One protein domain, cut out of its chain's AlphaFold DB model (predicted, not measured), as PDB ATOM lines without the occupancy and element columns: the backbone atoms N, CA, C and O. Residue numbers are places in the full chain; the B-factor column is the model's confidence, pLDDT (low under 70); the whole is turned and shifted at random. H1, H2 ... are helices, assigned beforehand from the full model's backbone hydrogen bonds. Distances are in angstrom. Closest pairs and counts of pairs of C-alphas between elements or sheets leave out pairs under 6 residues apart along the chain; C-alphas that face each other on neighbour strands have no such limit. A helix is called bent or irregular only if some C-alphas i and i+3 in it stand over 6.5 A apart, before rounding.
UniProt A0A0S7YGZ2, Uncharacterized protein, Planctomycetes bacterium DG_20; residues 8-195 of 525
ATOM      1  N   LYS A   8     -10.689   0.533 100.738       37.31
ATOM      2  CA  LYS A   8     -11.235   0.843 102.081       37.31
ATOM      3  C   LYS A   8     -12.691   1.328 102.128       37.31
ATOM      4  O   LYS A   8     -13.144   1.774 103.176       37.31
ATOM      5  N   LEU A   9     -13.463   1.186 101.053       44.78
ATOM      6  CA  LEU A   9     -14.917   1.076 101.208       44.78
ATOM      7  C   LEU A   9     -15.210  -0.394 101.502       44.78
ATOM      8  O   LEU A   9     -14.980  -1.246 100.647       44.78
ATOM      9  N   ALA A  10     -15.656  -0.697 102.721       47.44
ATOM     10  CA  ALA A  10     -16.050  -2.042 103.132       47.44
ATOM     11  C   ALA A  10     -17.343  -2.461 102.407       47.44
ATOM     12  O   ALA A  10     -18.418  -2.533 102.993       47.44
ATOM     13  N   PHE A  11     -17.252  -2.698 101.100       53.75
ATOM     14  CA  PHE A  11     -18.301  -3.336 100.324       53.75
ATOM     15  C   PHE A  11     -18.311  -4.810 100.717       53.75
ATOM     16  O   PHE A  11     -17.503  -5.595 100.230       53.75
ATOM     17  N   ALA A  12     -19.173  -5.174 101.659       60.50
ATOM     18  CA  ALA A  12     -19.319  -6.557 102.077       60.50
ATOM     19  C   ALA A  12     -20.296  -7.289 101.146       60.50
ATOM     20  O   ALA A  12     -21.363  -6.771 100.814       60.50
ATOM     21  N   GLU A  13     -19.974  -8.532 100.787       62.22
ATOM     22  CA  GLU A  13     -20.910  -9.442 100.110       62.22
ATOM     23  C   GLU A  13     -22.190  -9.685 100.938       62.22
ATOM     24  O   GLU A  13     -23.245 -10.000 100.391       62.22
ATOM     25  N   SER A  14     -22.122  -9.462 102.254       72.75
ATOM     26  CA  SER A  14     -23.243  -9.534 103.194       72.75
ATOM     27  C   SER A  14     -24.067  -8.243 103.325       72.75
ATOM     28  O   SER A  14     -24.984  -8.206 104.143       72.75
ATOM     29  N   GLY A  15     -23.758  -7.185 102.563       80.44
ATOM     30  CA  GLY A  15     -24.489  -5.911 102.608       80.44
ATOM     31  C   GLY A  15     -25.934  -5.991 102.085       80.44
ATOM     32  O   GLY A  15     -26.415  -7.042 101.645       80.44
ATOM     33  N   GLY A  16     -26.647  -4.862 102.092       89.06
ATOM     34  CA  GLY A  16     -27.984  -4.770 101.505       89.06
ATOM     35  C   GLY A  16     -27.977  -4.859  99.968       89.06
ATOM     36  O   GLY A  16     -26.961  -5.186  99.345       89.06
ATOM     37  N   PRO A  17     -29.132  -4.662  99.305       91.75
ATOM     38  CA  PRO A  17     -29.247  -4.839  97.855       91.75
ATOM     39  C   PRO A  17     -28.333  -3.896  97.054       91.75
ATOM     40  O   PRO A  17     -27.766  -4.322  96.047       91.75
ATOM     41  N   GLY A  18     -28.163  -2.646  97.496       92.44
ATOM     42  CA  GLY A  18     -27.310  -1.666  96.827       92.44
ATOM     43  C   GLY A  18     -25.827  -1.961  97.034       92.44
ATOM     44  O   GLY A  18     -25.067  -1.989  96.066       92.44
ATOM     45  N   THR A  19     -25.422  -2.256  98.270       92.12
ATOM     46  CA  THR A  19     -24.034  -2.586  98.628       92.12
ATOM     47  C   THR A  19     -23.564  -3.876  97.963       92.12
ATOM     48  O   THR A  19     -22.460  -3.906  97.419       92.12
ATOM     49  N   ARG A  20     -24.402  -4.924  97.912       90.44
ATOM     50  CA  ARG A  20     -24.081  -6.168  97.187       90.44
ATOM     51  C   ARG A  20     -23.880  -5.928  95.700       90.44
ATOM     52  O   ARG A  20     -22.934  -6.450  95.115       90.44
ATOM     53  N   LEU A  21     -24.749  -5.123  95.091       90.94
ATOM     54  CA  LEU A  21     -24.623  -4.776  93.684       90.94
ATOM     55  C   LEU A  21     -23.355  -3.946  93.425       90.94
ATOM     56  O   LEU A  21     -22.617  -4.254  92.494       90.94
ATOM     57  N   ALA A  22     -23.057  -2.954  94.271       90.25
ATOM     58  CA  ALA A  22     -21.812  -2.185  94.206       90.25
ATOM     59  C   ALA A  22     -20.581  -3.092  94.336       90.25
ATOM     60  O   ALA A  22     -19.667  -2.995  93.518       90.25
ATOM     61  N   HIS A  23     -20.576  -4.001  95.317       89.25
ATOM     62  CA  HIS A  23     -19.509  -4.976  95.530       89.25
ATOM     63  C   HIS A  23     -19.241  -5.778  94.255       89.25
ATOM     64  O   HIS A  23     -18.121  -5.762  93.752       89.25
ATOM     65  N   GLN A  24     -20.279  -6.404  93.688       88.38
ATOM     66  CA  GLN A  24     -20.167  -7.177  92.448       88.38
ATOM     67  C   GLN A  24     -19.679  -6.319  91.275       88.38
ATOM     68  O   GLN A  24     -18.882  -6.777  90.455       88.38
ATOM     69  N   TRP A  25     -20.100  -5.055  91.202       85.75
ATOM     70  CA  TRP A  25     -19.631  -4.123  90.178       85.75
ATOM     71  C   TRP A  25     -18.132  -3.835  90.272       85.75
ATOM     72  O   TRP A  25     -17.433  -3.826  89.255       85.75
ATOM     73  N   TYR A  26     -17.635  -3.587  91.484       84.38
ATOM     74  CA  TYR A  26     -16.235  -3.239  91.715       84.38
ATOM     75  C   TYR A  26     -15.310  -4.449  91.586       84.38
ATOM     76  O   TYR A  26     -14.266  -4.340  90.941       84.38
ATOM     77  N   THR A  27     -15.690  -5.603  92.137       86.69
ATOM     78  CA  THR A  27     -14.853  -6.814  92.109       86.69
ATOM     79  C   THR A  27     -14.783  -7.453  90.724       86.69
ATOM     80  O   THR A  27     -13.748  -8.009  90.362       86.69
ATOM     81  N   SER A  28     -15.819  -7.296  89.893       85.19
ATOM     82  CA  SER A  28     -15.816  -7.777  88.503       85.19
ATOM     83  C   SER A  28     -15.086  -6.857  87.517       85.19
ATOM     84  O   SER A  28     -14.880  -7.230  86.361       85.19
ATOM     85  N   ARG A  29     -14.654  -5.656  87.931       80.88
ATOM     86  CA  ARG A  29     -14.059  -4.651  87.027       80.88
ATOM     87  C   ARG A  29     -12.840  -5.170  86.262       80.88
ATOM     88  O   ARG A  29     -12.655  -4.809  85.105       80.88
ATOM     89  N   SER A  30     -12.028  -6.027  86.880       80.44
ATOM     90  CA  SER A  30     -10.844  -6.613  86.242       80.44
ATOM     91  C   SER A  30     -11.186  -7.560  85.086       80.44
ATOM     92  O   SER A  30     -10.371  -7.669  84.171       80.44
ATOM     93  N   ALA A  31     -12.365  -8.191  85.105       80.75
ATOM     94  CA  ALA A  31     -12.858  -9.104  84.072       80.75
ATOM     95  C   ALA A  31     -13.685  -8.393  82.978       80.75
ATOM     96  O   ALA A  31     -13.830  -8.910  81.875       80.75
ATOM     97  N   ARG A  32     -14.192  -7.184  83.249       86.06
ATOM     98  CA  ARG A  32     -15.050  -6.395  82.342       86.06
ATOM     99  C   ARG A  32     -14.254  -5.306  81.616       86.06
ATOM    100  O   ARG A  32     -14.512  -4.116  81.776       86.06
ATOM    101  N   ARG A  33     -13.234  -5.717  80.856       85.81
ATOM    102  CA  ARG A  33     -12.297  -4.808  80.158       85.81
ATOM    103  C   ARG A  33     -12.713  -4.441  78.730       85.81
ATOM    104  O   ARG A  33     -11.939  -3.816  78.017       85.81
ATOM    105  N   SER A  34     -13.898  -4.848  78.291       88.75
ATOM    106  CA  SER A  34     -14.419  -4.549  76.958       88.75
ATOM    107  C   SER A  34     -15.942  -4.451  76.989       88.75
ATOM    108  O   SER A  34     -16.574  -4.967  77.915       88.75
ATOM    109  N   ALA A  35     -16.536  -3.824  75.973       89.69
ATOM    110  CA  ALA A  35     -17.986  -3.687  75.867       89.69
ATOM    111  C   ALA A  35     -18.680  -5.059  75.818       89.69
ATOM    112  O   ALA A  35     -19.655  -5.274  76.532       89.69
ATOM    113  N   ALA A  36     -18.149  -6.028  75.066       91.75
ATOM    114  CA  ALA A  36     -18.722  -7.376  75.029       91.75
ATOM    115  C   ALA A  36     -18.553  -8.143  76.348       91.75
ATOM    116  O   ALA A  36     -19.463  -8.866  76.746       91.75
ATOM    117  N   ALA A  37     -17.411  -8.000  77.032       91.44
ATOM    118  CA  ALA A  37     -17.209  -8.638  78.334       91.44
ATOM    119  C   ALA A  37     -18.158  -8.049  79.387       91.44
ATOM    120  O   ALA A  37     -18.712  -8.780  80.206       91.44
ATOM    121  N   ASP A  38     -18.379  -6.734  79.340       90.88
ATOM    122  CA  ASP A  38     -19.340  -6.064  80.205       90.88
ATOM    123  C   ASP A  38     -20.779  -6.493  79.895       90.88
ATOM    124  O   ASP A  38     -21.494  -6.890  80.810       90.88
ATOM    125  N   PHE A  39     -21.175  -6.529  78.617       93.50
ATOM    126  CA  PHE A  39     -22.467  -7.073  78.186       93.50
ATOM    127  C   PHE A  39     -22.684  -8.496  78.704       93.50
ATOM    128  O   PHE A  39     -23.719  -8.787  79.301       93.50
ATOM    129  N   ALA A  40     -21.696  -9.377  78.520       94.88
ATOM    130  CA  ALA A  40     -21.774 -10.756  78.986       94.88
ATOM    131  C   ALA A  40     -21.970 -10.819  80.505       94.88
ATOM    132  O   ALA A  40     -22.837 -11.551  80.980       94.88
ATOM    133  N   TRP A  41     -21.227 -10.018  81.273       94.31
ATOM    134  CA  TRP A  41     -21.401  -9.928  82.723       94.31
ATOM    135  C   TRP A  41     -22.780  -9.381  83.118       94.31
ATOM    136  O   TRP A  41     -23.412  -9.913  84.031       94.31
ATOM    137  N   GLN A  42     -23.282  -8.356  82.422       94.25
ATOM    138  CA  GLN A  42     -24.597  -7.777  82.702       94.25
ATOM    139  C   GLN A  42     -25.727  -8.785  82.437       94.25
ATOM    140  O   GLN A  42     -26.629  -8.959  83.256       94.25
ATOM    141  N   GLN A  43     -25.646  -9.517  81.327       96.75
ATOM    142  CA  GLN A  43     -26.660 -10.503  80.953       96.75
ATOM    143  C   GLN A  43     -26.587 -11.804  81.760       96.75
ATOM    144  O   GLN A  43     -27.580 -12.523  81.825       96.75
ATOM    145  N   THR A  44     -25.451 -12.105  82.394       95.50
ATOM    146  CA  THR A  44     -25.274 -13.321  83.204       95.50
ATOM    147  C   THR A  44     -25.286 -13.010  84.699       95.50
ATOM    148  O   THR A  44     -26.266 -13.287  85.386       95.50
ATOM    149  N   THR A  45     -24.219 -12.404  85.217       94.31
ATOM    150  CA  THR A  45     -24.013 -12.157  86.646       94.31
ATOM    151  C   THR A  45     -25.000 -11.139  87.212       94.31
ATOM    152  O   THR A  45     -25.656 -11.422  88.215       94.31
ATOM    153  N   LEU A  46     -25.132  -9.965  86.584       94.38
ATOM    154  CA  LEU A  46     -26.018  -8.910  87.088       94.38
ATOM    155  C   LEU A  46     -27.485  -9.342  87.038       94.38
ATOM    156  O   LEU A  46     -28.190  -9.213  88.037       94.38
ATOM    157  N   ARG A  47     -27.931  -9.898  85.906       97.06
ATOM    158  CA  ARG A  47     -29.286 -10.445  85.761       97.06
ATOM    159  C   ARG A  47     -29.597 -11.479  86.843       97.06
ATOM    160  O   ARG A  47     -30.583 -11.317  87.556       97.06
ATOM    161  N   ALA A  48     -28.732 -12.478  87.034       96.00
ATOM    162  CA  ALA A  48     -28.941 -13.510  88.051       96.00
ATOM    163  C   ALA A  48     -29.020 -12.932  89.476       96.00
ATOM    164  O   ALA A  48     -29.831 -13.387  90.288       96.00
ATOM    165  N   LEU A  49     -28.213 -11.909  89.780       94.81
ATOM    166  CA  LEU A  49     -28.279 -11.193  91.054       94.81
ATOM    167  C   LEU A  49     -29.623 -10.472  91.224       94.81
ATOM    168  O   LEU A  49     -30.249 -10.603  92.275       94.81
ATOM    169  N   LEU A  50     -30.091  -9.753  90.200       96.81
ATOM    170  CA  LEU A  50     -31.383  -9.061  90.219       96.81
ATOM    171  C   LEU A  50     -32.553 -10.044  90.364       96.81
ATOM    172  O   LEU A  50     -33.435  -9.814  91.190       96.81
ATOM    173  N   ASP A  51     -32.533 -11.174  89.656       97.50
ATOM    174  CA  ASP A  51     -33.535 -12.240  89.796       97.50
ATOM    175  C   ASP A  51     -33.527 -12.852  91.206       97.50
ATOM    176  O   ASP A  51     -34.575 -13.157  91.785       97.50
ATOM    177  N   GLY A  52     -32.340 -13.023  91.797       96.25
ATOM    178  CA  GLY A  52     -32.178 -13.429  93.192       96.25
ATOM    179  C   GLY A  52     -32.821 -12.437  94.163       96.25
ATOM    180  O   GLY A  52     -33.628 -12.841  95.003       96.25
ATOM    181  N   LEU A  53     -32.524 -11.142  94.008       95.62
ATOM    182  CA  LEU A  53     -33.122 -10.064  94.805       95.62
ATOM    183  C   LEU A  53     -34.645 -10.019  94.655       95.62
ATOM    184  O   LEU A  53     -35.356  -9.913  95.653       95.62
ATOM    185  N   GLY A  54     -35.150 -10.145  93.426       97.00
ATOM    186  CA  GLY A  54     -36.581 -10.170  93.135       97.00
ATOM    187  C   GLY A  54     -37.293 -11.325  93.837       97.00
ATOM    188  O   GLY A  54     -38.306 -11.108  94.501       97.00
ATOM    189  N   ARG A  55     -36.732 -12.542  93.768       97.62
ATOM    190  CA  ARG A  55     -37.285 -13.725  94.452       97.62
ATOM    191  C   ARG A  55     -37.272 -13.588  95.972       97.62
ATOM    192  O   ARG A  55     -38.270 -13.916  96.607       97.62
ATOM    193  N   GLN A  56     -36.181 -13.082  96.549       95.69
ATOM    194  CA  GLN A  56     -36.094 -12.823  97.992       95.69
ATOM    195  C   GLN A  56     -37.151 -11.801  98.427       95.69
ATOM    196  O   GLN A  56     -37.902 -12.032  99.372       95.69
ATOM    197  N   ASN A  57     -37.269 -10.691  97.696       97.69
ATOM    198  CA  ASN A  57     -38.227  -9.642  98.020       97.69
ATOM    199  C   ASN A  57     -39.686 -10.105  97.875       97.69
ATOM    200  O   ASN A  57     -40.521  -9.733  98.694       97.69
ATOM    201  N   ALA A  58     -39.990 -10.958  96.892       97.56
ATOM    202  CA  ALA A  58     -41.331 -11.514  96.690       97.56
ATOM    203  C   ALA A  58     -41.840 -12.327  97.896       97.56
ATOM    204  O   ALA A  58     -43.048 -12.407  98.117       97.56
ATOM    205  N   GLN A  59     -40.940 -12.895  98.706       96.62
ATOM    206  CA  GLN A  59     -41.297 -13.622  99.929       96.62
ATOM    207  C   GLN A  59     -41.600 -12.684 101.111       96.62
ATOM    208  O   GLN A  59     -42.409 -13.026 101.978       96.62
ATOM    209  N   VAL A  60     -40.967 -11.507 101.145       96.38
ATOM    210  CA  VAL A  60     -41.003 -10.571 102.284       96.38
ATOM    211  C   VAL A  60     -42.030  -9.457 102.087       96.38
ATOM    212  O   VAL A  60     -42.747  -9.118 103.026       96.38
ATOM    213  N   LEU A  61     -42.167  -8.917 100.871       97.94
ATOM    214  CA  LEU A  61     -43.069  -7.802 100.576       97.94
ATOM    215  C   LEU A  61     -44.519  -8.057 101.045       97.94
ATOM    216  O   LEU A  61     -45.063  -7.192 101.734       97.94
ATOM    217  N   PRO A  62     -45.150  -9.227 100.796       98.25
ATOM    218  CA  PRO A  62     -46.496  -9.492 101.305       98.25
ATOM    219  C   PRO A  62     -46.583  -9.467 102.838       98.25
ATOM    220  O   PRO A  62     -47.616  -9.092 103.388       98.25
ATOM    221  N   GLN A  63     -45.515  -9.859 103.537       97.25
ATOM    222  CA  GLN A  63     -45.452  -9.834 105.001       97.25
ATOM    223  C   GLN A  63     -45.346  -8.396 105.513       97.25
ATOM    224  O   GLN A  63     -46.094  -8.014 106.410       97.25
ATOM    225  N   ALA A  64     -44.484  -7.584 104.894       96.88
ATOM    226  CA  ALA A  64     -44.336  -6.170 105.225       96.88
ATOM    227  C   ALA A  64     -45.642  -5.390 104.992       96.88
ATOM    228  O   ALA A  64     -46.037  -4.592 105.839       96.88
ATOM    229  N   ILE A  65     -46.357  -5.669 103.892       98.12
ATOM    230  CA  ILE A  65     -47.681  -5.085 103.622       98.12
ATOM    231  C   ILE A  65     -48.680  -5.478 104.714       98.12
ATOM    232  O   ILE A  65     -49.315  -4.602 105.294       98.12
ATOM    233  N   ARG A  66     -48.784  -6.770 105.059       97.12
ATOM    234  CA  ARG A  66     -49.699  -7.224 106.122       97.12
ATOM    235  C   ARG A  66     -49.388  -6.591 107.476       97.12
ATOM    236  O   ARG A  66     -50.317  -6.273 108.222       97.12
ATOM    237  N   LEU A  67     -48.106  -6.422 107.798       94.75
ATOM    238  CA  LEU A  67     -47.669  -5.752 109.018       94.75
ATOM    239  C   LEU A  67     -48.102  -4.279 109.020       94.75
ATOM    240  O   LEU A  67     -48.716  -3.839 109.990       94.75
ATOM    241  N   ALA A  68     -47.862  -3.557 107.921       96.69
ATOM    242  CA  ALA A  68     -48.294  -2.170 107.758       96.69
ATOM    243  C   ALA A  68     -49.817  -2.015 107.885       96.69
ATOM    244  O   ALA A  68     -50.293  -1.157 108.627       96.69
ATOM    245  N   ASP A  69     -50.588  -2.887 107.235       96.19
ATOM    246  CA  ASP A  69     -52.052  -2.860 107.303       96.19
ATOM    247  C   ASP A  69     -52.569  -3.155 108.717       96.19
ATOM    248  O   ASP A  69     -53.567  -2.584 109.157       96.19
ATOM    249  N   THR A  70     -51.898  -4.053 109.443       94.25
ATOM    250  CA  THR A  70     -52.251  -4.391 110.828       94.25
ATOM    251  C   THR A  70     -51.964  -3.229 111.770       94.25
ATOM    252  O   THR A  70     -52.840  -2.856 112.548       94.25
ATOM    253  N   ALA A  71     -50.786  -2.613 111.656       93.88
ATOM    254  CA  ALA A  71     -50.429  -1.439 112.442       93.88
ATOM    255  C   ALA A  71     -51.359  -0.251 112.143       93.88
ATOM    256  O   ALA A  71     -51.815   0.417 113.066       93.88
ATOM    257  N   GLU A  72     -51.728  -0.026 110.876       94.88
ATOM    258  CA  GLU A  72     -52.671   1.035 110.504       94.88
ATOM    259  C   GLU A  72     -54.084   0.784 111.046       94.88
ATOM    260  O   GLU A  72     -54.746   1.727 111.485       94.88
ATOM    261  N   ARG A  73     -54.565  -0.467 111.034       93.19
ATOM    262  CA  ARG A  73     -55.853  -0.819 111.655       93.19
ATOM    263  C   ARG A  73     -55.827  -0.565 113.157       93.19
ATOM    264  O   ARG A  73     -56.746   0.068 113.659       93.19
ATOM    265  N   LEU A  74     -54.770  -0.995 113.843       91.38
ATOM    266  CA  LEU A  74     -54.601  -0.761 115.275       91.38
ATOM    267  C   LEU A  74     -54.575   0.735 115.609       91.38
ATOM    268  O   LEU A  74     -55.312   1.184 116.486       91.38
ATOM    269  N   ALA A  75     -53.778   1.514 114.876       92.44
ATOM    270  CA  ALA A  75     -53.710   2.961 115.038       92.44
ATOM    271  C   ALA A  75     -55.085   3.611 114.837       92.44
ATOM    272  O   ALA A  75     -55.512   4.439 115.636       92.44
ATOM    273  N   ARG A  76     -55.836   3.181 113.816       92.19
ATOM    274  CA  ARG A  76     -57.208   3.644 113.581       92.19
ATOM    275  C   ARG A  76     -58.147   3.308 114.736       92.19
ATOM    276  O   ARG A  76     -58.818   4.211 115.222       92.19
ATOM    277  N   THR A  77     -58.142   2.063 115.210       91.19
ATOM    278  CA  THR A  77     -58.956   1.628 116.352       91.19
ATOM    279  C   THR A  77     -58.663   2.459 117.599       91.19
ATOM    280  O   THR A  77     -59.594   2.900 118.263       91.19
ATOM    281  N   LEU A  78     -57.391   2.736 117.896       91.19
ATOM    282  CA  LEU A  78     -57.013   3.569 119.041       91.19
ATOM    283  C   LEU A  78     -57.423   5.038 118.864       91.19
ATOM    284  O   LEU A  78     -57.825   5.673 119.838       91.19
ATOM    285  N   ARG A  79     -57.338   5.592 117.645       89.75
ATOM    286  CA  ARG A  79     -57.788   6.965 117.343       89.75
ATOM    287  C   ARG A  79     -59.305   7.122 117.496       89.75
ATOM    288  O   ARG A  79     -59.745   8.141 118.018       89.75
ATOM    289  N   GLU A  80     -60.077   6.137 117.044       89.44
ATOM    290  CA  GLU A  80     -61.549   6.164 117.031       89.44
ATOM    291  C   GLU A  80     -62.173   5.702 118.360       89.44
ATOM    292  O   GLU A  80     -63.265   6.141 118.716       89.44
ATOM    293  N   GLY A  81     -61.492   4.833 119.109       84.25
ATOM    294  CA  GLY A  81     -61.974   4.282 120.372       84.25
ATOM    295  C   GLY A  81     -61.807   5.229 121.562       84.25
ATOM    296  O   GLY A  81     -60.844   5.992 121.646       84.25
ATOM    297  N   SER A  82     -62.732   5.149 122.522       79.38
ATOM    298  CA  SER A  82     -62.663   5.853 123.813       79.38
ATOM    299  C   SER A  82     -61.977   5.047 124.923       79.38
ATOM    300  O   SER A  82     -61.693   5.601 125.982       79.38
ATOM    301  N   ALA A  83     -61.698   3.762 124.689       77.44
ATOM    302  CA  ALA A  83     -61.102   2.838 125.652       77.44
ATOM    303  C   ALA A  83     -59.964   2.023 125.017       77.44
ATOM    304  O   ALA A  83     -59.888   1.885 123.793       77.44
ATOM    305  N   MET A  84     -59.077   1.493 125.861       78.12
ATOM    306  CA  MET A  84     -57.963   0.651 125.426       78.12
ATOM    307  C   MET A  84     -58.491  -0.715 124.948       78.12
ATOM    308  O   MET A  84     -59.274  -1.327 125.676       78.12
ATOM    309  N   PRO A  85     -58.096  -1.212 123.761       76.62
ATOM    310  CA  PRO A  85     -58.412  -2.579 123.358       76.62
ATOM    311  C   PRO A  85     -57.736  -3.584 124.299       76.62
ATOM    312  O   PRO A  85     -56.680  -3.289 124.865       76.62
ATOM    313  N   GLU A  86     -58.337  -4.768 124.458       68.00
ATOM    314  CA  GLU A  86     -57.746  -5.855 125.247       68.00
ATOM    315  C   GLU A  86     -56.314  -6.149 124.768       68.00
ATOM    316  O   GLU A  86     -56.013  -6.104 123.573       68.00
ATOM    317  N   THR A  87     -55.426  -6.372 125.740       60.53
ATOM    318  CA  THR A  87     -53.963  -6.395 125.606       60.53
ATOM    319  C   THR A  87     -53.470  -7.115 124.353       60.53
ATOM    320  O   THR A  87     -53.759  -8.292 124.133       60.53
ATOM    321  N   LEU A  88     -52.641  -6.425 123.564       61.41
ATOM    322  CA  LEU A  88     -51.848  -7.056 122.515       61.41
ATOM    323  C   LEU A  88     -50.778  -7.932 123.168       61.41
ATOM    324  O   LEU A  88     -50.027  -7.460 124.019       61.41
ATOM    325  N   ALA A  89     -50.689  -9.197 122.756       55.19
ATOM    326  CA  ALA A  89     -49.619 -10.076 123.208       55.19
ATOM    327  C   ALA A  89     -48.259  -9.477 122.810       55.19
ATOM    328  O   ALA A  89     -47.963  -9.309 121.623       55.19
ATOM    329  N   ALA A  90     -47.442  -9.141 123.808       53.47
ATOM    330  CA  ALA A  90     -46.109  -8.609 123.595       53.47
ATOM    331  C   ALA A  90     -45.213  -9.691 122.976       53.47
ATOM    332  O   ALA A  90     -45.045 -10.777 123.529       53.47
ATOM    333  N   SER A  91     -44.599  -9.380 121.838       52.78
ATOM    334  CA  SER A  91     -43.389 -10.075 121.410       52.78
ATOM    335  C   SER A  91     -42.207  -9.177 121.774       52.78
ATOM    336  O   SER A  91     -42.313  -7.965 121.561       52.78
ATOM    337  N   PRO A  92     -41.102  -9.702 122.336       52.03
ATOM    338  CA  PRO A  92     -39.921  -8.900 122.628       52.03
ATOM    339  C   PRO A  92     -39.336  -8.366 121.314       52.03
ATOM    340  O   PRO A  92     -38.560  -9.031 120.632       52.03
ATOM    341  N   ALA A  93     -39.755  -7.167 120.917       57.53
ATOM    342  CA  ALA A  93     -39.222  -6.489 119.750       57.53
ATOM    343  C   ALA A  93     -37.842  -5.918 120.089       57.53
ATOM    344  O   ALA A  93     -37.613  -5.420 121.194       57.53
ATOM    345  N   ALA A  94     -36.916  -5.958 119.131       64.00
ATOM    346  CA  ALA A  94     -35.616  -5.319 119.278       64.00
ATOM    347  C   ALA A  94     -35.803  -3.799 119.460       64.00
ATOM    348  O   ALA A  94     -36.013  -3.070 118.487       64.00
ATOM    349  N   GLN A  95     -35.696  -3.322 120.706       72.06
ATOM    350  CA  GLN A  95     -35.852  -1.908 121.089       72.06
ATOM    351  C   GLN A  95     -34.809  -0.979 120.438       72.06
ATOM    352  O   GLN A  95     -34.904   0.238 120.543       72.06
ATOM    353  N   HIS A  96     -33.816  -1.545 119.747       81.19
ATOM    354  CA  HIS A  96     -32.753  -0.825 119.045       81.19
ATOM    355  C   HIS A  96     -33.107  -0.431 117.601       81.19
ATOM    356  O   HIS A  96     -32.273   0.141 116.903       81.19
ATOM    357  N   THR A  97     -34.323  -0.737 117.145       87.81
ATOM    358  CA  THR A  97     -34.846  -0.364 115.820       87.81
ATOM    359  C   THR A  97     -36.017   0.598 115.993       87.81
ATOM    360  O   THR A  97     -36.736   0.478 116.984       87.81
ATOM    361  N   TRP A  98     -36.266   1.514 115.050       89.50
ATOM    362  CA  TRP A  98     -37.405   2.431 115.171       89.50
ATOM    363  C   TRP A  98     -38.761   1.696 115.252       89.50
ATOM    364  O   TRP A  98     -39.480   1.910 116.227       89.50
ATOM    365  N   PRO A  99     -39.101   0.743 114.352       90.25
ATOM    366  CA  PRO A  99     -40.330  -0.041 114.491       90.25
ATOM    367  C   PRO A  99     -40.418  -0.805 115.821       90.25
ATOM    368  O   PRO A  99     -41.484  -0.846 116.432       90.25
ATOM    369  N   GLY A 100     -39.310  -1.400 116.278       89.06
ATOM    370  CA  GLY A 100     -39.281  -2.158 117.529       89.06
ATOM    371  C   GLY A 100     -39.447  -1.273 118.763       89.06
ATOM    372  O   GLY A 100     -40.158  -1.650 119.692       89.06
ATOM    373  N   TYR A 101     -38.866  -0.073 118.748       87.75
ATOM    374  CA  TYR A 101     -39.050   0.929 119.790       87.75
ATOM    375  C   TYR A 101     -40.497   1.436 119.845       87.75
ATOM    376  O   TYR A 101     -41.082   1.480 120.927       87.75
ATOM    377  N   CYS A 102     -41.111   1.747 118.697       89.50
ATOM    378  CA  CYS A 102     -42.520   2.149 118.631       89.50
ATOM    379  C   CYS A 102     -43.447   1.048 119.158       89.50
ATOM    380  O   CYS A 102     -44.361   1.330 119.928       89.50
ATOM    381  N   ALA A 103     -43.189  -0.212 118.790       89.50
ATOM    382  CA  ALA A 103     -43.958  -1.351 119.283       89.50
ATOM    383  C   ALA A 103     -43.818  -1.532 120.804       89.50
ATOM    384  O   ALA A 103     -44.824  -1.679 121.495       89.50
ATOM    385  N   ALA A 104     -42.596  -1.470 121.342       86.50
ATOM    386  CA  ALA A 104     -42.360  -1.576 122.782       86.50
ATOM    387  C   ALA A 104     -43.006  -0.418 123.561       86.50
ATOM    388  O   ALA A 104     -43.621  -0.635 124.604       86.50
ATOM    389  N   SER A 105     -42.917   0.802 123.030       87.38
ATOM    390  CA  SER A 105     -43.512   1.994 123.642       87.38
ATOM    391  C   SER A 105     -45.040   1.958 123.608       87.38
ATOM    392  O   SER A 105     -45.687   2.391 124.560       87.38
ATOM    393  N   LEU A 106     -45.623   1.389 122.548       88.94
ATOM    394  CA  LEU A 106     -47.056   1.129 122.465       88.94
ATOM    395  C   LEU A 106     -47.508   0.137 123.540       88.94
ATOM    396  O   LEU A 106     -48.452   0.434 124.264       88.94
ATOM    397  N   VAL A 107     -46.819  -1.000 123.682       88.44
ATOM    398  CA  VAL A 107     -47.128  -1.998 124.722       88.44
ATOM    399  C   VAL A 107     -47.053  -1.369 126.113       88.44
ATOM    400  O   VAL A 107     -48.022  -1.446 126.862       88.44
ATOM    401  N   ALA A 108     -45.968  -0.654 126.419       86.25
ATOM    402  CA  ALA A 108     -45.806   0.021 127.705       86.25
ATOM    403  C   ALA A 108     -46.917   1.055 127.974       86.25
ATOM    404  O   ALA A 108     -47.419   1.162 129.092       86.25
ATOM    405  N   ALA A 109     -47.342   1.804 126.949       88.12
ATOM    406  CA  ALA A 109     -48.449   2.748 127.073       88.12
ATOM    407  C   ALA A 109     -49.797   2.050 127.323       88.12
ATOM    408  O   ALA A 109     -50.607   2.558 128.101       88.12
ATOM    409  N   MET A 110     -50.036   0.894 126.694       87.56
ATOM    410  CA  MET A 110     -51.240   0.090 126.912       87.56
ATOM    411  C   MET A 110     -51.276  -0.508 128.324       87.56
ATOM    412  O   MET A 110     -52.291  -0.375 129.004       87.56
ATOM    413  N   GLU A 111     -50.170  -1.097 128.784       87.00
ATOM    414  CA  GLU A 111     -50.030  -1.658 130.139       87.00
ATOM    415  C   GLU A 111     -50.173  -0.584 131.225       87.00
ATOM    416  O   GLU A 111     -50.796  -0.816 132.258       87.00
ATOM    417  N   GLY A 112     -49.653   0.619 130.968       86.81
ATOM    418  CA  GLY A 112     -49.803   1.775 131.850       86.81
ATOM    419  C   GLY A 112     -51.159   2.484 131.759       86.81
ATOM    420  O   GLY A 112     -51.341   3.510 132.413       86.81
ATOM    421  N   GLY A 113     -52.098   2.010 130.930       87.81
ATOM    422  CA  GLY A 113     -53.418   2.631 130.758       87.81
ATOM    423  C   GLY A 113     -53.396   4.032 130.122       87.81
ATOM    424  O   GLY A 113     -54.378   4.769 130.211       87.81
ATOM    425  N   ASN A 114     -52.299   4.427 129.467       89.06
ATOM    426  CA  ASN A 114     -52.141   5.750 128.866       89.06
ATOM    427  C   ASN A 114     -52.623   5.756 127.405       89.06
ATOM    428  O   ASN A 114     -51.849   5.548 126.468       89.06
ATOM    429  N   LEU A 115     -53.917   6.032 127.201       88.88
ATOM    430  CA  LEU A 115     -54.539   6.057 125.868       88.88
ATOM    431  C   LEU A 115     -53.912   7.094 124.920       88.88
ATOM    432  O   LEU A 115     -53.802   6.840 123.721       88.88
ATOM    433  N   GLY A 116     -53.482   8.250 125.436       88.44
ATOM    434  CA  GLY A 116     -52.830   9.287 124.629       88.44
ATOM    435  C   GLY A 116     -51.497   8.807 124.054       88.44
ATOM    436  O   GLY A 116     -51.285   8.871 122.842       88.44
ATOM    437  N   ALA A 117     -50.641   8.242 124.907       87.56
ATOM    438  CA  ALA A 117     -49.373   7.658 124.482       87.56
ATOM    439  C   ALA A 117     -49.581   6.441 123.566       87.56
ATOM    440  O   ALA A 117     -48.865   6.297 122.578       87.56
ATOM    441  N   ALA A 118     -50.587   5.601 123.834       89.81
ATOM    442  CA  ALA A 118     -50.902   4.460 122.977       89.81
ATOM    443  C   ALA A 118     -51.301   4.905 121.560       89.81
ATOM    444  O   ALA A 118     -50.801   4.358 120.580       89.81
ATOM    445  N   ARG A 119     -52.138   5.942 121.422       90.94
ATOM    446  CA  ARG A 119     -52.492   6.518 120.110       90.94
ATOM    447  C   ARG A 119     -51.260   7.005 119.354       90.94
ATOM    448  O   ARG A 119     -51.070   6.641 118.197       90.94
ATOM    449  N   GLN A 120     -50.411   7.778 120.028       89.69
ATOM    450  CA  GLN A 120     -49.184   8.308 119.442       89.69
ATOM    451  C   GLN A 120     -48.266   7.185 118.951       89.69
ATOM    452  O   GLN A 120     -47.887   7.165 117.783       89.69
ATOM    453  N   TRP A 121     -47.937   6.217 119.808       90.31
ATOM    454  CA  TRP A 121     -47.021   5.137 119.444       90.31
ATOM    455  C   TRP A 121     -47.600   4.174 118.406       90.31
ATOM    456  O   TRP A 121     -46.848   3.628 117.598       90.31
ATOM    457  N   ALA A 122     -48.923   4.008 118.356       92.31
ATOM    458  CA  ALA A 122     -49.574   3.265 117.284       92.31
ATOM    459  C   ALA A 122     -49.459   3.982 115.929       92.31
ATOM    460  O   ALA A 122     -49.187   3.325 114.923       92.31
ATOM    461  N   ASP A 123     -49.597   5.311 115.891       92.62
ATOM    462  CA  ASP A 123     -49.380   6.099 114.671       92.62
ATOM    463  C   ASP A 123     -47.922   6.019 114.191       92.62
ATOM    464  O   ASP A 123     -47.671   5.838 112.994       92.62
ATOM    465  N   GLU A 124     -46.960   6.091 115.116       92.56
ATOM    466  CA  GLU A 124     -45.535   5.931 114.806       92.56
ATOM    467  C   GLU A 124     -45.220   4.527 114.280       92.56
ATOM    468  O   GLU A 124     -44.505   4.372 113.287       92.56
ATOM    469  N   LEU A 125     -45.797   3.487 114.891       93.38
ATOM    470  CA  LEU A 125     -45.647   2.109 114.428       93.38
ATOM    471  C   LEU A 125     -46.266   1.913 113.036       93.38
ATOM    472  O   LEU A 125     -45.648   1.291 112.167       93.38
ATOM    473  N   ALA A 126     -47.457   2.463 112.790       95.12
ATOM    474  CA  ALA A 126     -48.107   2.421 111.481       95.12
ATOM    475  C   ALA A 126     -47.274   3.146 110.412       95.12
ATOM    476  O   ALA A 126     -47.115   2.652 109.297       95.12
ATOM    477  N   SER A 127     -46.687   4.294 110.755       95.19
ATOM    478  CA  SER A 127     -45.761   5.037 109.895       95.19
ATOM    479  C   SER A 127     -44.501   4.227 109.562       95.19
ATOM    480  O   SER A 127     -44.155   4.060 108.389       95.19
ATOM    481  N   ALA A 128     -43.850   3.662 110.579       94.62
ATOM    482  CA  ALA A 128     -42.613   2.899 110.440       94.62
ATOM    483  C   ALA A 128     -42.804   1.619 109.607       94.62
ATOM    484  O   ALA A 128     -42.007   1.309 108.720       94.62
ATOM    485  N   THR A 129     -43.891   0.888 109.850       96.06
ATOM    486  CA  THR A 129     -44.218  -0.342 109.111       96.06
ATOM    487  C   THR A 129     -44.684  -0.053 107.683       96.06
ATOM    488  O   THR A 129     -44.316  -0.788 106.765       96.06
ATOM    489  N   PHE A 130     -45.402   1.054 107.455       98.12
ATOM    490  CA  PHE A 130     -45.703   1.527 106.103       98.12
ATOM    491  C   PHE A 130     -44.425   1.861 105.328       98.12
ATOM    492  O   PHE A 130     -44.286   1.432 104.184       98.12
ATOM    493  N   ALA A 131     -43.479   2.575 105.949       97.69
ATOM    494  CA  ALA A 131     -42.185   2.882 105.345       97.69
ATOM    495  C   ALA A 131     -41.431   1.605 104.944       97.69
ATOM    496  O   ALA A 131     -40.950   1.517 103.820       97.69
ATOM    497  N   LEU A 132     -41.401   0.585 105.810       97.38
ATOM    498  CA  LEU A 132     -40.801  -0.713 105.487       97.38
ATOM    499  C   LEU A 132     -41.453  -1.361 104.256       97.38
ATOM    500  O   LEU A 132     -40.760  -1.771 103.325       97.38
ATOM    501  N   ALA A 133     -42.786  -1.437 104.230       98.50
ATOM    502  CA  ALA A 133     -43.515  -1.985 103.087       98.50
ATOM    503  C   ALA A 133     -43.229  -1.194 101.802       98.50
ATOM    504  O   ALA A 133     -43.091  -1.773 100.727       98.50
ATOM    505  N   ASP A 134     -43.116   0.128 101.908       98.62
ATOM    506  CA  ASP A 134     -42.833   1.014 100.786       98.62
ATOM    507  C   ASP A 134     -41.412   0.841 100.224       98.62
ATOM    508  O   ASP A 134     -41.232   0.804  99.008       98.62
ATOM    509  N   LEU A 135     -40.412   0.609 101.080       98.31
ATOM    510  CA  LEU A 135     -39.054   0.251 100.650       98.31
ATOM    511  C   LEU A 135     -39.018  -1.082  99.897       98.31
ATOM    512  O   LEU A 135     -38.336  -1.197  98.878       98.31
ATOM    513  N   HIS A 136     -39.801  -2.073 100.332       98.44
ATOM    514  CA  HIS A 136     -39.932  -3.336  99.604       98.44
ATOM    515  C   HIS A 136     -40.659  -3.175  98.257       98.44
ATOM    516  O   HIS A 136     -40.311  -3.873  97.301       98.44
ATOM    517  N   ARG A 137     -41.622  -2.244  98.138       98.62
ATOM    518  CA  ARG A 137     -42.238  -1.885  96.844       98.62
ATOM    519  C   ARG A 137     -41.223  -1.229  95.912       98.62
ATOM    520  O   ARG A 137     -41.149  -1.599  94.742       98.62
ATOM    521  N   TRP A 138     -40.411  -0.304  96.429       98.50
ATOM    522  CA  TRP A 138     -39.308   0.293  95.676       98.50
ATOM    523  C   TRP A 138     -38.305  -0.761  95.212       98.50
ATOM    524  O   TRP A 138     -37.961  -0.773  94.035       98.50
ATOM    525  N   LEU A 139     -37.883  -1.682  96.082       98.31
ATOM    526  CA  LEU A 139     -36.972  -2.766  95.707       98.31
ATOM    527  C   LEU A 139     -37.552  -3.646  94.590       98.31
ATOM    528  O   LEU A 139     -36.868  -3.900  93.600       98.31
ATOM    529  N   GLU A 140     -38.814  -4.073  94.718       98.19
ATOM    530  CA  GLU A 140     -39.499  -4.863  93.687       98.19
ATOM    531  C   GLU A 140     -39.514  -4.132  92.341       98.19
ATOM    532  O   GLU A 140     -39.151  -4.694  91.304       98.19
ATOM    533  N   TYR A 141     -39.919  -2.864  92.367       98.19
ATOM    534  CA  TYR A 141     -40.002  -2.023  91.186       98.19
ATOM    535  C   TYR A 141     -38.629  -1.811  90.536       98.19
ATOM    536  O   TYR A 141     -38.493  -2.023  89.334       98.19
ATOM    537  N   LEU A 142     -37.610  -1.431  91.308       98.12
ATOM    538  CA  LEU A 142     -36.270  -1.140  90.794       98.12
ATOM    539  C   LEU A 142     -35.621  -2.380  90.171       98.12
ATOM    540  O   LEU A 142     -35.001  -2.271  89.116       98.12
ATOM    541  N   VAL A 143     -35.815  -3.561  90.771       97.69
ATOM    542  CA  VAL A 143     -35.367  -4.836  90.193       97.69
ATOM    543  C   VAL A 143     -36.056  -5.094  88.854       97.69
ATOM    544  O   VAL A 143     -35.376  -5.323  87.856       97.69
ATOM    545  N   ARG A 144     -37.393  -4.996  88.792       97.56
ATOM    546  CA  ARG A 144     -38.146  -5.190  87.537       97.56
ATOM    547  C   ARG A 144     -37.759  -4.179  86.462       97.56
ATOM    548  O   ARG A 144     -37.636  -4.539  85.292       97.56
ATOM    549  N   ASN A 145     -37.560  -2.922  86.849       97.69
ATOM    550  CA  ASN A 145     -37.156  -1.856  85.945       97.69
ATOM    551  C   ASN A 145     -35.779  -2.144  85.333       97.69
ATOM    552  O   ASN A 145     -35.621  -2.071  84.118       97.69
ATOM    553  N   HIS A 146     -34.814  -2.551  86.162       97.31
ATOM    554  CA  HIS A 146     -33.472  -2.882  85.698       97.31
ATOM    555  C   HIS A 146     -33.472  -4.137  84.816       97.31
ATOM    556  O   HIS A 146     -32.865  -4.125  83.752       97.31
ATOM    557  N   LEU A 147     -34.218  -5.184  85.181       97.62
ATOM    558  CA  LEU A 147     -34.389  -6.366  84.326       97.62
ATOM    559  C   LEU A 147     -35.000  -6.005  82.963       97.62
ATOM    560  O   LEU A 147     -34.515  -6.477  81.942       97.62
ATOM    561  N   THR A 148     -35.979  -5.094  82.925       97.12
ATOM    562  CA  THR A 148     -36.559  -4.598  81.662       97.12
ATOM    563  C   THR A 148     -35.516  -3.867  80.806       97.12
ATOM    564  O   THR A 148     -35.461  -4.061  79.592       97.12
ATOM    565  N   ALA A 149     -34.654  -3.053  81.424       96.94
ATOM    566  CA  ALA A 149     -33.548  -2.403  80.721       96.94
ATOM    567  C   ALA A 149     -32.509  -3.422  80.209       96.94
ATOM    568  O   ALA A 149     -31.992  -3.264  79.103       96.94
ATOM    569  N   LEU A 150     -32.251  -4.504  80.953       97.19
ATOM    570  CA  LEU A 150     -31.396  -5.606  80.497       97.19
ATOM    571  C   LEU A 150     -32.034  -6.400  79.350       97.19
ATOM    572  O   LEU A 150     -31.313  -6.836  78.455       97.19
ATOM    573  N   ASP A 151     -33.357  -6.570  79.332       97.12
ATOM    574  CA  ASP A 151     -34.079  -7.187  78.210       97.12
ATOM    575  C   ASP A 151     -34.010  -6.314  76.952       97.12
ATOM    576  O   ASP A 151     -33.870  -6.822  75.839       97.12
ATOM    577  N   PHE A 152     -34.063  -4.989  77.119       96.94
ATOM    578  CA  PHE A 152     -33.812  -4.051  76.029       96.94
ATOM    579  C   PHE A 152     -32.367  -4.161  75.526       96.94
ATOM    580  O   PHE A 152     -32.147  -4.331  74.327       96.94
ATOM    581  N   GLN A 153     -31.386  -4.150  76.434       96.31
ATOM    582  CA  GLN A 153     -29.969  -4.312  76.111       96.31
ATOM    583  C   GLN A 153     -29.690  -5.623  75.356       96.31
ATOM    584  O   GLN A 153     -28.921  -5.619  74.394       96.31
ATOM    585  N   ALA A 154     -30.331  -6.732  75.744       95.88
ATOM    586  CA  ALA A 154     -30.127  -8.063  75.165       95.88
ATOM    587  C   ALA A 154     -30.406  -8.146  73.651       95.88
ATOM    588  O   ALA A 154     -29.986  -9.101  73.000       95.88
ATOM    589  N   ARG A 155     -31.069  -7.139  73.071       94.25
ATOM    590  CA  ARG A 155     -31.314  -7.012  71.625       94.25
ATOM    591  C   ARG A 155     -30.085  -6.562  70.829       94.25
ATOM    592  O   ARG A 155     -30.109  -6.614  69.602       94.25
ATOM    593  N   TYR A 156     -29.009  -6.132  71.497       93.69
ATOM    594  CA  TYR A 156     -27.852  -5.489  70.859       93.69
ATOM    595  C   TYR A 156     -26.493  -6.192  71.045       93.69
ATOM    596  O   TYR A 156     -25.476  -5.496  71.067       93.69
ATOM    597  N   PRO A 157     -26.388  -7.536  71.124       93.00
ATOM    598  CA  PRO A 157     -25.107  -8.195  71.396       93.00
ATOM    599  C   PRO A 157     -24.033  -7.849  70.352       93.00
ATOM    600  O   PRO A 157     -22.875  -7.621  70.696       93.00
ATOM    601  N   SER A 158     -24.425  -7.725  69.079       89.94
ATOM    602  CA  SER A 158     -23.518  -7.385  67.977       89.94
ATOM    603  C   SER A 158     -22.947  -5.971  68.075       89.94
ATOM    604  O   SER A 158     -21.792  -5.766  67.708       89.94
ATOM    605  N   LEU A 159     -23.710  -5.004  68.600       88.94
ATOM    606  CA  LEU A 159     -23.229  -3.634  68.795       88.94
ATOM    607  C   LEU A 159     -22.215  -3.560  69.940       88.94
ATOM    608  O   LEU A 159     -21.179  -2.916  69.810       88.94
ATOM    609  N   TYR A 160     -22.477  -4.261  71.045       91.31
ATOM    610  CA  TYR A 160     -21.500  -4.379  72.130       91.31
ATOM    611  C   TYR A 160     -20.218  -5.073  71.646       91.31
ATOM    612  O   TYR A 160     -19.116  -4.665  72.011       91.31
ATOM    613  N   GLN A 161     -20.338  -6.075  70.772       89.81
ATOM    614  CA  GLN A 161     -19.189  -6.753  70.175       89.81
ATOM    615  C   GLN A 161     -18.399  -5.859  69.211       89.81
ATOM    616  O   GLN A 161     -17.171  -5.832  69.294       89.81
ATOM    617  N   SER A 162     -19.064  -5.108  68.329       86.12
ATOM    618  CA  SER A 162     -18.383  -4.217  67.381       86.12
ATOM    619  C   SER A 162     -17.647  -3.074  68.086       86.12
ATOM    620  O   SER A 162     -16.561  -2.678  67.660       86.12
ATOM    621  N   CYS A 163     -18.176  -2.604  69.218       85.69
ATOM    622  CA  CYS A 163     -17.545  -1.569  70.029       85.69
ATOM    623  C   CYS A 163     -16.216  -2.014  70.663       85.69
ATOM    624  O   CYS A 163     -15.386  -1.163  70.960       85.69
ATOM    625  N   ASN A 164     -15.943  -3.315  70.819       82.81
ATOM    626  CA  ASN A 164     -14.636  -3.769  71.317       82.81
ATOM    627  C   ASN A 164     -13.473  -3.292  70.443       82.81
ATOM    628  O   ASN A 164     -12.405  -2.994  70.966       82.81
ATOM    629  N   VAL A 165     -13.686  -3.224  69.126       75.19
ATOM    630  CA  VAL A 165     -12.677  -2.735  68.179       75.19
ATOM    631  C   VAL A 165     -12.503  -1.224  68.324       75.19
ATOM    632  O   VAL A 165     -11.379  -0.739  68.313       75.19
ATOM    633  N   ALA A 166     -13.605  -0.490  68.511       70.94
ATOM    634  CA  ALA A 166     -13.588   0.962  68.684       70.94
ATOM    635  C   ALA A 166     -12.927   1.410  70.001       70.94
ATOM    636  O   ALA A 166     -12.391   2.511  70.070       70.94
ATOM    637  N   TYR A 167     -12.954   0.560  71.032       73.50
ATOM    638  CA  TYR A 167     -12.424   0.849  72.367       73.50
ATOM    639  C   TYR A 167     -11.156   0.053  72.718       73.50
ATOM    640  O   TYR A 167     -10.857  -0.086  73.905       73.50
ATOM    641  N   SER A 168     -10.434  -0.490  71.729       61.81
ATOM    642  CA  SER A 168      -9.248  -1.345  71.912       61.81
ATOM    643  C   SER A 168      -8.240  -0.747  72.913       61.81
ATOM    644  O   SER A 168      -7.553   0.227  72.634       61.81
ATOM    645  N   ASP A 169      -8.198  -1.319  74.122       62.72
ATOM    646  CA  ASP A 169      -7.398  -0.900  75.292       62.72
ATOM    647  C   ASP A 169      -7.789   0.423  75.986       62.72
ATOM    648  O   ASP A 169      -7.225   0.769  77.025       62.72
ATOM    649  N   GLN A 170      -8.811   1.130  75.494       65.31
ATOM    650  CA  GLN A 170      -9.326   2.387  76.063       65.31
ATOM    651  C   GLN A 170     -10.719   2.250  76.693       65.31
ATOM    652  O   GLN A 170     -11.381   3.251  76.975       65.31
ATOM    653  N   PHE A 171     -11.192   1.023  76.932       72.31
ATOM    654  CA  PHE A 171     -12.481   0.801  77.583       72.31
ATOM    655  C   PHE A 171     -12.461   1.310  79.032       72.31
ATOM    656  O   PHE A 171     -12.076   0.615  79.977       72.31
ATOM    657  N   ILE A 172     -12.926   2.543  79.218       69.81
ATOM    658  CA  ILE A 172     -13.233   3.095  80.529       69.81
ATOM    659  C   ILE A 172     -14.719   2.859  80.765       69.81
ATOM    660  O   ILE A 172     -15.573   3.493  80.152       69.81
ATOM    661  N   PHE A 173     -15.006   1.941  81.686       64.62
ATOM    662  CA  PHE A 173     -16.355   1.457  81.977       64.62
ATOM    663  C   PHE A 173     -17.421   2.565  82.075       64.62
ATOM    664  O   PHE A 173     -18.494   2.415  81.506       64.62
ATOM    665  N   GLN A 174     -17.133   3.674  82.769       65.25
ATOM    666  CA  GLN A 174     -18.132   4.723  83.008       65.25
ATOM    667  C   GLN A 174     -18.576   5.477  81.742       65.25
ATOM    668  O   GLN A 174     -19.748   5.359  81.393       65.25
ATOM    669  N   PRO A 175     -17.703   6.217  81.029       70.50
ATOM    670  CA  PRO A 175     -18.136   6.973  79.856       70.50
ATOM    671  C   PRO A 175     -18.653   6.056  78.744       70.50
ATOM    672  O   PRO A 175     -19.642   6.386  78.098       70.50
ATOM    673  N   VAL A 176     -18.054   4.873  78.564       79.44
ATOM    674  CA  VAL A 176     -18.418   3.968  77.466       79.44
ATOM    675  C   VAL A 176     -19.786   3.321  77.665       79.44
ATOM    676  O   VAL A 176     -20.557   3.227  76.711       79.44
ATOM    677  N   LEU A 177     -20.125   2.890  78.888       82.69
ATOM    678  CA  LEU A 177     -21.389   2.187  79.113       82.69
ATOM    679  C   LEU A 177     -22.601   3.081  78.813       82.69
ATOM    680  O   LEU A 177     -23.593   2.610  78.260       82.69
ATOM    681  N   SER A 178     -22.498   4.376  79.114       85.44
ATOM    682  CA  SER A 178     -23.553   5.354  78.830       85.44
ATOM    683  C   SER A 178     -23.847   5.532  77.331       85.44
ATOM    684  O   SER A 178     -24.893   6.072  76.974       85.44
ATOM    685  N   CYS A 179     -22.930   5.125  76.446       89.31
ATOM    686  CA  CYS A 179     -23.054   5.243  74.990       89.31
ATOM    687  C   CYS A 179     -23.699   4.006  74.342       89.31
ATOM    688  O   CYS A 179     -23.968   4.008  73.136       89.31
ATOM    689  N   LEU A 180     -23.918   2.937  75.113       91.94
ATOM    690  CA  LEU A 180     -24.407   1.650  74.629       91.94
ATOM    691  C   LEU A 180     -25.883   1.441  75.023       91.94
ATOM    692  O   LEU A 180     -26.273   1.824  76.127       91.94
ATOM    693  N   PRO A 181     -26.711   0.797  74.172       93.81
ATOM    694  CA  PRO A 181     -28.133   0.594  74.454       93.81
ATOM    695  C   PRO A 181     -28.391  -0.096  75.795       93.81
ATOM    696  O   PRO A 181     -27.830  -1.164  76.053       93.81
ATOM    697  N   GLY A 182     -29.230   0.494  76.645       91.94
ATOM    698  CA  GLY A 182     -29.555  -0.004  77.988       91.94
ATOM    699  C   GLY A 182     -28.445   0.192  79.027       91.94
ATOM    700  O   GLY A 182     -28.685   0.016  80.222       91.94
ATOM    701  N   GLY A 183     -27.239   0.594  78.614       89.62
ATOM    702  CA  GLY A 183     -26.087   0.715  79.503       89.62
ATOM    703  C   GLY A 183     -26.242   1.837  80.530       89.62
ATOM    704  O   GLY A 183     -25.951   1.639  81.711       89.62
ATOM    705  N   GLN A 184     -26.804   2.980  80.126       88.62
ATOM    706  CA  GLN A 184     -27.029   4.125  81.016       88.62
ATOM    707  C   GLN A 184     -27.974   3.800  82.189       88.62
ATOM    708  O   GLN A 184     -27.890   4.450  83.224       88.62
ATOM    709  N   ALA A 185     -28.830   2.771  82.096       91.44
ATOM    710  CA  ALA A 185     -29.754   2.393  83.175       91.44
ATOM    711  C   ALA A 185     -29.057   1.779  84.408       91.44
ATOM    712  O   ALA A 185     -29.573   1.866  85.525       91.44
ATOM    713  N   SER A 186     -27.865   1.209  84.224       88.88
ATOM    714  CA  SER A 186     -27.116   0.496  85.265       88.88
ATOM    715  C   SER A 186     -26.769   1.366  86.481       88.88
ATOM    716  O   SER A 186     -27.015   1.000  87.634       88.88
ATOM    717  N   ARG A 187     -26.200   2.551  86.239       86.50
ATOM    718  CA  ARG A 187     -25.702   3.449  87.291       86.50
ATOM    719  C   ARG A 187     -26.831   4.119  88.099       86.50
ATOM    720  O   ARG A 187     -26.750   4.098  89.331       86.50
ATOM    721  N   PRO A 188     -27.897   4.664  87.479       90.50
ATOM    722  CA  PRO A 188     -29.076   5.122  88.204       90.50
ATOM    723  C   PRO A 188     -29.717   4.005  89.034       90.50
ATOM    724  O   PRO A 188     -30.065   4.235  90.193       90.50
ATOM    725  N   ALA A 189     -29.818   2.782  88.498       92.69
ATOM    726  CA  ALA A 189     -30.372   1.650  89.239       92.69
ATOM    727  C   ALA A 189     -29.569   1.342  90.514       92.69
ATOM    728  O   ALA A 189     -30.169   1.171  91.576       92.69
ATOM    729  N   LEU A 190     -28.230   1.364  90.447       92.56
ATOM    730  CA  LEU A 190     -27.379   1.219  91.634       92.56
ATOM    731  C   LEU A 190     -27.688   2.274  92.699       92.56
ATOM    732  O   LEU A 190     -27.876   1.938  93.865       92.56
ATOM    733  N   ARG A 191     -27.744   3.551  92.303       92.38
ATOM    734  CA  ARG A 191     -28.003   4.669  93.225       92.38
ATOM    735  C   ARG A 191     -29.363   4.536  93.906       92.38
ATOM    736  O   ARG A 191     -29.455   4.698  95.117       92.38
ATOM    737  N   ASN A 192     -30.393   4.162  93.148       96.06
ATOM    738  CA  ASN A 192     -31.719   3.917  93.704       96.06
ATOM    739  C   ASN A 192     -31.734   2.733  94.689       96.06
ATOM    740  O   ASN A 192     -32.363   2.832  95.738       96.06
ATOM    741  N   LEU A 193     -31.032   1.632  94.392       96.75
ATOM    742  CA  LEU A 193     -30.948   0.470  95.290       96.75
ATOM    743  C   LEU A 193     -30.157   0.768  96.573       96.75
ATOM    744  O   LEU A 193     -30.538   0.298  97.642       96.75
ATOM    745  N   ILE A 194     -29.094   1.572  96.478       95.44
ATOM    746  CA  ILE A 194     -28.365   2.082  97.649       95.44
ATOM    747  C   ILE A 194     -29.283   2.961  98.506       95.44
ATOM    748  O   ILE A 194     -29.257   2.857  99.726       95.44
ATOM    749  N   GLU A 195     -30.137   3.794  97.905       96.25
ATOM    750  CA  GLU A 195     -31.065   4.615  98.689       96.25
ATOM    751  C   GLU A 195     -32.133   3.783  99.414       96.25
ATOM    752  O   GLU A 195     -32.475   4.103 100.552       96.25
TER     753      GLU A 195
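AT A GLANCE: This is residues 8 to 195 of the 525 residues of an uncharacterized protein of Planctomycetes bacterium DG_20 (UniProt A0A0S7YGZ2). A long rod of helices is built on two long partners, the bent H2 and H4, which run opposite ways side by side. Towards one end H1 and H7 join H2a and H4 in a loose up-and-down bundle, with short H5 and H6 near that end; towards the other, H3 folds back on H4, apart from H2b, which also packs on H4. The printed part has 188 residues with seven named helices, H1 to H7, and no named strand: all helix. It is loose, radius of gyration of the C-alphas 23.1 A, spanning 75 by 34 by 23 A.

IN THESE COORDINATES: H1, residues 17 to 30, begins at C-alpha 17 (-29.247, -4.839, 97.855), measures 21.8 A and is irregular: C-alphas 27 and 30 are 7.1 A apart. H2, residues 35 to 80, was assigned as one helix by its hydrogen bonds but is bent, C-alphas 59 and 62 being 6.8 A apart; its arms are H2a, 35 to 59, 34.9 A, and H2b, 62 to 80, 26.8 A. H3 is 98 to 111, 20.0 A; H4 115 to 153, 56.5 A; H5 157 to 166, 15.0 A; H6 173 to 177, 5.8 A. H7, 183 to 195, 20.2 A, ends at C-alpha 195 (-31.065, 4.615, 98.689).

HOW THE PARTS SIT: In the bundle of H1, H2a, H4 and H7, each runs against the one before. The hairpin H1 and H2a only just touch, with 3 pairs of C-alphas within 8 A, closest Pro 17 and Leu 53, 7.2 A. H2a touches H4, closest C-alphas Leu 50 and Val 143, 5.8 A. H7 touches H4, closest C-alphas His 146 and Ala 189, 6.5 A, and H1, closest Gly 18 and Ile 194, 4.0 A. H2b touches H4, closest C-alphas Ala 71 and Ala 126, 4.6 A, at a shallow tilt of 28 degrees. H3 and H4 are a hairpin, closest C-alphas Leu 106 and Trp 121, 5.0 A. H5 touches H2a, closest C-alphas Ala 36 and Gln 161, 4.9 A. H6 is close to but not clearly touching H7, closest C-alphas Leu 177 and Gly 183, 4.9 A. Every O i to N i+4 pair is within hydrogen-bond range in H2b, H3, H4 and H6; H1 has 8 of 10, H2a 18 of 21, H5 3 of 6 and H7 7 of 9.

THE WHOLE: The C-alphas farthest apart, of Ala 83 and Val 165, are 75.4 A apart. The printed part has no cut. The link from H2 to H3, 17 residues, is long. Mean pLDDT of the printed part is 87.3; residues 8 to 13, 86 to 94, 168 to 170 and 172 to 174 are under 70.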